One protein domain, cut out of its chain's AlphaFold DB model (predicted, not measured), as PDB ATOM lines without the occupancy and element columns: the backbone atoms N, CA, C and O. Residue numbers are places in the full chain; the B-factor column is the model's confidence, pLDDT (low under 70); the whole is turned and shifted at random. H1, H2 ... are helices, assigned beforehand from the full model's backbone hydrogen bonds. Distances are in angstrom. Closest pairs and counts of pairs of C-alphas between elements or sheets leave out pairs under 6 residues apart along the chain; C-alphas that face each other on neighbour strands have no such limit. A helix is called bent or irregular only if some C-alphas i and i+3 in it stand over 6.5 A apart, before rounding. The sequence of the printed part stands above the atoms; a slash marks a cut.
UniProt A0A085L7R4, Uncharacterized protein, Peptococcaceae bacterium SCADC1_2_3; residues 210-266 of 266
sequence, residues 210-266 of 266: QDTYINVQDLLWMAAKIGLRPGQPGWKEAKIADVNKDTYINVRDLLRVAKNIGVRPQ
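AT A GLANCE: This is residues 210 to 266 of the 266 residues of an uncharacterized protein of Peptococcaceae bacterium SCADC1_2_3 (UniProt A0A085L7R4). Going along the printed part from Gln 210, you meet two short helices, H1 and H3, side by side and running opposite ways, with a third short and irregular helix, H2, set at a steep tilt near the end of the pair where H1 ends and H3 begins. Loops make up much of the rest: the link from H1 to H2 swings out to one end of the long axis at Gly 231, and the last residues run as a tail to the other end at Gln 266. The printed part has 57 residues with three named helices, in the order H1, H2, H3, and no named strand; the class is all helix, though under half of the residues, 23 of 57, are in named elements. The whole is compact, with a radius of gyration of the C-alphas of 11.4 A, yet elongated in outline, spanning 37 by 19 by 18 A.

HOW THE PARTS SIT: Look first at H1, residues 216 to 223, and H3, residues 251 to 258. They touch, and their closest C-alphas, those of Leu 219 and Leu 254, are 6.1 A apart. Their lines stand at a shallow tilt of 18 degrees, and they run opposite ways. Then find H2, residues 235 to 241, whose Ala 241 comes nearest to both. H2 is close to H1 but not clearly touching: the closest C-alphas, those of Met 222 and Ala 241, are 5.9 A apart, at a steep tilt of 47 degrees, opposite ways. H2 is also close to H3 but not clearly touching, with the C-alphas of Ala 241 and Asp 253 the closest at 6.7 A, at a steep tilt of 57 degrees, the same way. In H1 and H3 every O i to N i+4 pair is within hydrogen-bond range; in H2 1 of 3 is, beside 2 of 4 O i to N i+3 pairs.

IN THESE COORDINATES: Find C-alpha 216 at (197.405, 209.934, 273.411); from there H1 runs 10.4 A to C-alpha 223. H2 begins at C-alpha 235, at (197.401, 228.395, 262.409), and runs 9.5 A to C-alpha 241; it is irregular, with C-alphas 237 and 240 7.3 A apart. H3 runs 10.2 A from C-alpha 251 to C-alpha 258 at (198.057, 207.380, 265.786).

THE WHOLE: The two C-alphas farthest apart, those of Gly 231 and Gln 266, are 37.2 A apart. The printed part has no cut and ends at Gln 266, the chain's last residue. The link from H1 to H2, 11 residues, is long; that from H2 to H3, 9 residues, is short. The mean pLDDT of the printed part is 93.4, and the model's confidence is under 70 at residues 265 to 266.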
ATOM      1  N   GLN A 210     205.387 218.080 272.064       90.81
ATOM      2  CA  GLN A 210     206.815 218.185 272.354       90.81
ATOM      3  C   GLN A 210     207.198 217.698 273.762       90.81
ATOM      4  O   GLN A 210     208.190 218.181 274.327       90.81
ATOM      5  N   ASP A 211     206.477 216.730 274.322       91.00
ATOM      6  CA  ASP A 211     206.745 216.159 275.642       91.00
ATOM      7  C   ASP A 211     207.768 215.007 275.636       91.00
ATOM      8  O   ASP A 211     208.192 214.582 276.710       91.00
ATOM      9  N   THR A 212     208.284 214.611 274.458       88.25
ATOM     10  CA  THR A 212     209.238 213.499 274.197       88.25
ATOM     11  C   THR A 212     208.575 212.174 273.820       88.25
ATOM     12  O   THR A 212     209.247 211.323 273.233       88.25
ATOM     13  N   TYR A 213     207.297 211.962 274.125       89.56
ATOM     14  CA  TYR A 213     206.636 210.673 273.952       89.56
ATOM     15  C   TYR A 213     205.509 210.764 272.935       89.56
ATOM     16  O   TYR A 213     204.587 211.529 273.144       89.56
ATOM     17  N   ILE A 214     205.490 209.882 271.929       94.50
ATOM     18  CA  ILE A 214     204.328 209.773 271.033       94.50
ATOM     19  C   ILE A 214     203.233 208.973 271.739       94.50
ATOM     20  O   ILE A 214     203.324 207.745 271.864       94.50
ATOM     21  N   ASN A 215     202.210 209.659 272.229       95.00
ATOM     22  CA  ASN A 215     201.141 209.075 273.022       95.00
ATOM     23  C   ASN A 215     199.781 209.763 272.777       95.00
ATOM     24  O   ASN A 215     199.598 210.559 271.858       95.00
ATOM     25  N   VAL A 216     198.769 209.402 273.571       96.38
ATOM     26  CA  VAL A 216     197.405 209.934 273.411       96.38
ATOM     27  C   VAL A 216     197.326 211.452 273.629       96.38
ATOM     28  O   VAL A 216     196.470 212.107 273.041       96.38
ATOM     29  N   GLN A 217     198.229 212.031 274.420       96.56
ATOM     30  CA  GLN A 217     198.287 213.465 274.675       96.56
ATOM     31  C   GLN A 217     198.615 214.265 273.408       96.56
ATOM     32  O   GLN A 217     198.102 215.375 273.253       96.56
ATOM     33  N   ASP A 218     199.385 213.699 272.476       97.00
ATOM     34  CA  ASP A 218     199.630 214.304 271.165       97.00
ATOM     35  C   ASP A 218     198.352 214.381 270.343       97.00
ATOM     36  O   ASP A 218     198.025 215.429 269.787       97.00
ATOM     37  N   LEU A 219     197.579 213.292 270.321       97.12
ATOM     38  CA  LEU A 219     196.298 213.262 269.622       97.12
ATOM     39  C   LEU A 219     195.291 214.231 270.245       97.12
ATOM     40  O   LEU A 219     194.574 214.908 269.513       97.12
ATOM     41  N   LEU A 220     195.252 214.333 271.578       97.38
ATOM     42  CA  LEU A 220     194.406 215.306 272.276       97.38
ATOM     43  C   LEU A 220     194.812 216.743 271.938       97.38
ATOM     44  O   LEU A 220     193.950 217.592 271.707       97.38
ATOM     45  N   TRP A 221     196.116 217.012 271.860       97.31
ATOM     46  CA  TRP A 221     196.620 218.313 271.438       97.31
ATOM     47  C   TRP A 221     196.213 218.634 269.994       97.31
ATOM     48  O   TRP A 221     195.729 219.737 269.737       97.31
ATOM     49  N   MET A 222     196.330 217.673 269.069       97.56
ATOM     50  CA  MET A 222     195.895 217.835 267.675       97.56
ATOM     51  C   MET A 222     194.379 218.004 267.545       97.56
ATOM     52  O   MET A 222     193.923 218.817 266.744       97.56
ATOM     53  N   ALA A 223     193.585 217.271 268.331       97.12
ATOM     54  CA  ALA A 223     192.125 217.334 268.289       97.12
ATOM     55  C   ALA A 223     191.607 218.755 268.554       97.12
ATOM     56  O   ALA A 223     190.684 219.213 267.882       97.12
ATOM     57  N   ALA A 224     192.262 219.496 269.453       96.25
ATOM     58  CA  ALA A 224     191.956 220.902 269.728       96.25
ATOM     59  C   ALA A 224     192.269 221.859 268.557       96.25
ATOM     60  O   ALA A 224     191.951 223.046 268.633       96.25
ATOM     61  N   LYS A 225     192.930 221.376 267.497       96.56
ATOM     62  CA  LYS A 225     193.343 222.142 266.311       96.56
ATOM     63  C   LYS A 225     192.583 221.755 265.042       96.56
ATOM     64  O   LYS A 225     192.813 222.371 264.001       96.56
ATOM     65  N   ILE A 226     191.697 220.759 265.111       96.56
ATOM     66  CA  ILE A 226     190.890 220.317 263.970       96.56
ATOM     67  C   ILE A 226     190.094 221.492 263.400       96.56
ATOM     68  O   ILE A 226     189.511 222.289 264.131       96.56
ATOM     69  N   GLY A 227     190.062 221.578 262.072       96.12
ATOM     70  CA  GLY A 227     189.339 222.610 261.339       96.12
ATOM     71  C   GLY A 227     190.188 223.825 260.961       96.12
ATOM     72  O   GLY A 227     189.762 224.601 260.102       96.12
ATOM     73  N   LEU A 228     191.380 223.987 261.551       97.19
ATOM     74  CA  LEU A 228     192.265 225.112 261.253       97.19
ATOM     75  C   LEU A 228     192.880 225.017 259.846       97.19
ATOM     76  O   LEU A 228     193.197 223.932 259.353       97.19
ATOM     77  N   ARG A 229     193.066 226.188 259.223       96.88
ATOM     78  CA  ARG A 229     193.618 226.388 257.870       96.88
ATOM     79  C   ARG A 229     194.615 227.553 257.818       96.88
ATOM     80  O   ARG A 229     194.548 228.447 258.672       96.88
ATOM     81  N   PRO A 230     195.488 227.614 256.792       97.12
ATOM     82  CA  PRO A 230     196.355 228.763 256.558       97.12
ATOM     83  C   PRO A 230     195.601 230.098 256.588       97.12
ATOM     84  O   PRO A 230     194.554 230.251 255.965       97.12
ATOM     85  N   GLY A 231     196.150 231.071 257.318       94.94
ATOM     86  CA  GLY A 231     195.586 232.420 257.449       94.94
ATOM     87  C   GLY A 231     194.623 232.613 258.626       94.94
ATOM     88  O   GLY A 231     194.308 233.752 258.955       94.94
ATOM     89  N   GLN A 232     194.197 231.544 259.304       96.38
ATOM     90  CA  GLN A 232     193.352 231.660 260.494       96.38
ATOM     91  C   GLN A 232     194.171 231.944 261.770       96.38
ATOM     92  O   GLN A 232     195.317 231.487 261.883       96.38
ATOM     93  N   PRO A 233     193.598 232.654 262.765       96.31
ATOM     94  CA  PRO A 233     194.213 232.795 264.083       96.31
ATOM     95  C   PRO A 233     194.551 231.425 264.690       96.31
ATOM     96  O   PRO A 233     193.719 230.522 264.698       96.31
ATOM     97  N   GLY A 234     195.781 231.257 265.181       92.38
ATOM     98  CA  GLY A 234     196.259 229.990 265.747       92.38
ATOM     99  C   GLY A 234     196.862 228.999 264.740       92.38
ATOM    100  O   GLY A 234     197.432 227.990 265.159       92.38
ATOM    101  N   TRP A 235     196.791 229.266 263.425       95.19
ATOM    102  CA  TRP A 235     197.401 228.395 262.409       95.19
ATOM    103  C   TRP A 235     198.919 228.290 262.569       95.19
ATOM    104  O   TRP A 235     199.488 227.212 262.429       95.19
ATOM    105  N   LYS A 236     199.602 229.398 262.869       93.62
ATOM    106  CA  LYS A 236     201.071 229.436 262.933       93.62
ATOM    107  C   LYS A 236     201.627 228.460 263.972       93.62
ATOM    108  O   LYS A 236     202.662 227.841 263.727       93.62
ATOM    109  N   GLU A 237     200.934 228.326 265.097       91.19
ATOM    110  CA  GLU A 237     201.257 227.421 266.198       91.19
ATOM    111  C   GLU A 237     200.766 225.994 265.919       91.19
ATOM    112  O   GLU A 237     201.408 225.030 266.327       91.19
ATOM    113  N   ALA A 238     199.641 225.853 265.213       93.62
ATOM    114  CA  ALA A 238     199.001 224.570 264.938       93.62
ATOM    115  C   ALA A 238     199.511 223.859 263.679       93.62
ATOM    116  O   ALA A 238     199.295 222.662 263.557       93.62
ATOM    117  N   LYS A 239     200.198 224.551 262.761       94.75
ATOM    118  CA  LYS A 239     200.586 224.028 261.436       94.75
ATOM    119  C   LYS A 239     201.360 222.709 261.466       94.75
ATOM    120  O   LYS A 239     201.395 222.010 260.469       94.75
ATOM    121  N   ILE A 240     202.013 222.379 262.583       94.25
ATOM    122  CA  ILE A 240     202.713 221.098 262.751       94.25
ATOM    123  C   ILE A 240     201.749 219.904 262.839       94.25
ATOM    124  O   ILE A 240     202.176 218.777 262.623       94.25
ATOM    125  N   ALA A 241     200.470 220.153 263.145       95.56
ATOM    126  CA  ALA A 241     199.406 219.156 263.157       95.56
ATOM    127  C   ALA A 241     198.877 218.822 261.754       95.56
ATOM    128  O   ALA A 241     198.223 217.799 261.616       95.56
ATOM    129  N   ASP A 242     199.144 219.653 260.740       95.56
ATOM    130  CA  ASP A 242     198.883 219.341 259.328       95.56
ATOM    131  C   ASP A 242     200.044 218.477 258.815       95.56
ATOM    132  O   ASP A 242     200.991 218.954 258.183       95.56
ATOM    133  N   VAL A 243     200.050 217.206 259.225       94.00
ATOM    134  CA  VAL A 243     201.191 216.306 259.008       94.00
ATOM    135  C   VAL A 243     201.256 215.828 257.570       94.00
ATOM    136  O   VAL A 243     202.354 215.619 257.052       94.00
ATOM    137  N   ASN A 244     200.101 215.665 256.924       91.12
ATOM    138  CA  ASN A 244     200.033 215.277 255.521       91.12
ATOM    139  C   ASN A 244     200.183 216.482 254.568       91.12
ATOM    140  O   ASN A 244     200.318 216.282 253.360       91.12
ATOM    141  N   LYS A 245     200.243 217.712 255.100       91.31
ATOM    142  CA  LYS A 245     200.439 218.966 254.356       91.31
ATOM    143  C   LYS A 245     199.336 219.220 253.326       91.31
ATOM    144  O   LYS A 245     199.600 219.810 252.276       91.31
ATOM    145  N   ASP A 246     198.109 218.784 253.607       93.00
ATOM    146  CA  ASP A 246     196.947 219.031 252.747       93.00
ATOM    147  C   ASP A 246     196.286 220.398 253.008       93.00
ATOM    148  O   ASP A 246     195.285 220.742 252.373       93.00
ATOM    149  N   THR A 247     196.895 221.219 253.875       94.81
ATOM    150  CA  THR A 247     196.456 222.559 254.301       94.81
ATOM    151  C   THR A 247     195.208 222.570 255.179       94.81
ATOM    152  O   THR A 247     194.619 223.635 255.404       94.81
ATOM    153  N   TYR A 248     194.792 221.416 255.703       96.00
ATOM    154  CA  TYR A 248     193.598 221.315 256.525       96.00
ATOM    155  C   TYR A 248     193.738 220.288 257.648       96.00
ATOM    156  O   TYR A 248     193.568 219.094 257.434       96.00
ATOM    157  N   ILE A 249     193.895 220.765 258.889       97.31
ATOM    158  CA  ILE A 249     194.037 219.873 260.048       97.31
ATOM    159  C   ILE A 249     192.731 219.108 260.278       97.31
ATOM    160  O   ILE A 249     191.704 219.689 260.653       97.31
ATOM    161  N   ASN A 250     192.762 217.796 260.058       96.81
ATOM    162  CA  ASN A 250     191.589 216.935 260.127       96.81
ATOM    163  C   ASN A 250     191.911 215.531 260.677       96.81
ATOM    164  O   ASN A 250     193.009 215.237 261.143       96.81
ATOM    165  N   VAL A 251     190.919 214.636 260.670       96.81
ATOM    166  CA  VAL A 251     191.062 213.282 261.235       96.81
ATOM    167  C   VAL A 251     192.148 212.447 260.542       96.81
ATOM    168  O   VAL A 251     192.719 211.555 261.166       96.81
ATOM    169  N   ARG A 252     192.478 212.729 259.276       95.50
ATOM    170  CA  ARG A 252     193.551 212.037 258.548       95.50
ATOM    171  C   ARG A 252     194.915 212.308 259.170       95.50
ATOM    172  O   ARG A 252     195.711 211.375 259.268       95.50
ATOM    173  N   ASP A 253     195.147 213.524 259.660       96.81
ATOM    174  CA  ASP A 253     196.372 213.872 260.375       96.81
ATOM    175  C   ASP A 253     196.495 213.100 261.686       96.81
ATOM    176  O   ASP A 253     197.523 212.478 261.966       96.81
ATOM    177  N   LEU A 254     195.406 213.067 262.464       96.75
ATOM    178  CA  LEU A 254     195.353 212.319 263.720       96.75
ATOM    179  C   LEU A 254     195.610 210.829 263.477       96.75
ATOM    180  O   LEU A 254     196.414 210.221 264.177       96.75
ATOM    181  N   LEU A 255     194.970 210.237 262.463       95.19
ATOM    182  CA  LEU A 255     195.174 208.831 262.104       95.19
ATOM    183  C   LEU A 255     196.612 208.553 261.660       95.19
ATOM    184  O   LEU A 255     197.123 207.458 261.898       95.19
ATOM    185  N   ARG A 256     197.284 209.524 261.032       95.00
ATOM    186  CA  ARG A 256     198.688 209.371 260.652       95.00
ATOM    187  C   ARG A 256     199.605 209.329 261.872       95.00
ATOM    188  O   ARG A 256     200.501 208.488 261.888       95.00
ATOM    189  N   VAL A 257     199.374 210.178 262.872       96.25
ATOM    190  CA  VAL A 257     200.128 210.166 264.138       96.25
ATOM    191  C   VAL A 257     199.791 208.940 264.983       96.25
ATOM    192  O   VAL A 257     200.689 208.324 265.552       96.25
ATOM    193  N   ALA A 258     198.522 208.524 265.007       96.19
ATOM    194  CA  ALA A 258     198.057 207.380 265.786       96.19
ATOM    195  C   ALA A 258     198.809 206.079 265.450       96.19
ATOM    196  O   ALA A 258     199.029 205.255 266.337       96.19
ATOM    197  N   LYS A 259     199.270 205.918 264.199       94.69
ATOM    198  CA  LYS A 259     200.105 204.780 263.767       94.69
ATOM    199  C   LYS A 259     201.425 204.658 264.532       94.69
ATOM    200  O   LYS A 259     201.976 203.565 264.590       94.69
ATOM    201  N   ASN A 260     201.916 205.756 265.102       95.69
ATOM    202  CA  ASN A 260     203.195 205.819 265.798       95.69
ATOM    203  C   ASN A 260     203.059 205.897 267.321       95.69
ATOM    204  O   ASN A 260     204.065 206.074 268.009       95.69
ATOM    205  N   ILE A 261     201.847 205.766 267.871       94.94
ATOM    206  CA  ILE A 261     201.665 205.740 269.325       94.94
ATOM    207  C   ILE A 261     202.514 204.627 269.937       94.94
ATOM    208  O   ILE A 261     202.487 203.478 269.501       94.94
ATOM    209  N   GLY A 262     203.280 204.986 270.967       89.88
ATOM    210  CA  GLY A 262     204.170 204.073 271.675       89.88
ATOM    211  C   GLY A 262     205.456 203.718 270.922       89.88
ATOM    212  O   GLY A 262     206.320 203.059 271.507       89.88
ATOM    213  N   VAL A 263     205.633 204.169 269.674       88.94
ATOM    214  CA  VAL A 263     206.871 203.946 268.923       88.94
ATOM    215  C   VAL A 263     208.002 204.711 269.593       88.94
ATOM    216  O   VAL A 263     207.948 205.926 269.790       88.94
ATOM    217  N   ARG A 264     209.063 203.977 269.927       75.06
ATOM    218  CA  ARG A 264     210.321 204.552 270.389       75.06
ATOM    219  C   ARG A 264     211.323 204.477 269.242       75.06
ATOM    220  O   ARG A 264     211.569 203.374 268.753       75.06
ATOM    221  N   PRO A 265     211.881 205.607 268.791       67.00
ATOM    222  CA  PRO A 265     212.960 205.577 267.812       67.00
ATOM    223  C   PRO A 265     214.153 204.769 268.353       67.00
ATOM    224  O   PRO A 265     214.518 204.916 269.522       67.00
ATOM    225  N   GLN A 266     214.702 203.889 267.507       57.50
ATOM    226  CA  GLN A 266     215.858 203.027 267.799       57.50
ATOM    227  C   GLN A 266     217.170 203.710 267.398       57.50
ATOM    228  O   GLN A 266     217.210 204.312 266.301       57.50
TER     229      GLN A 266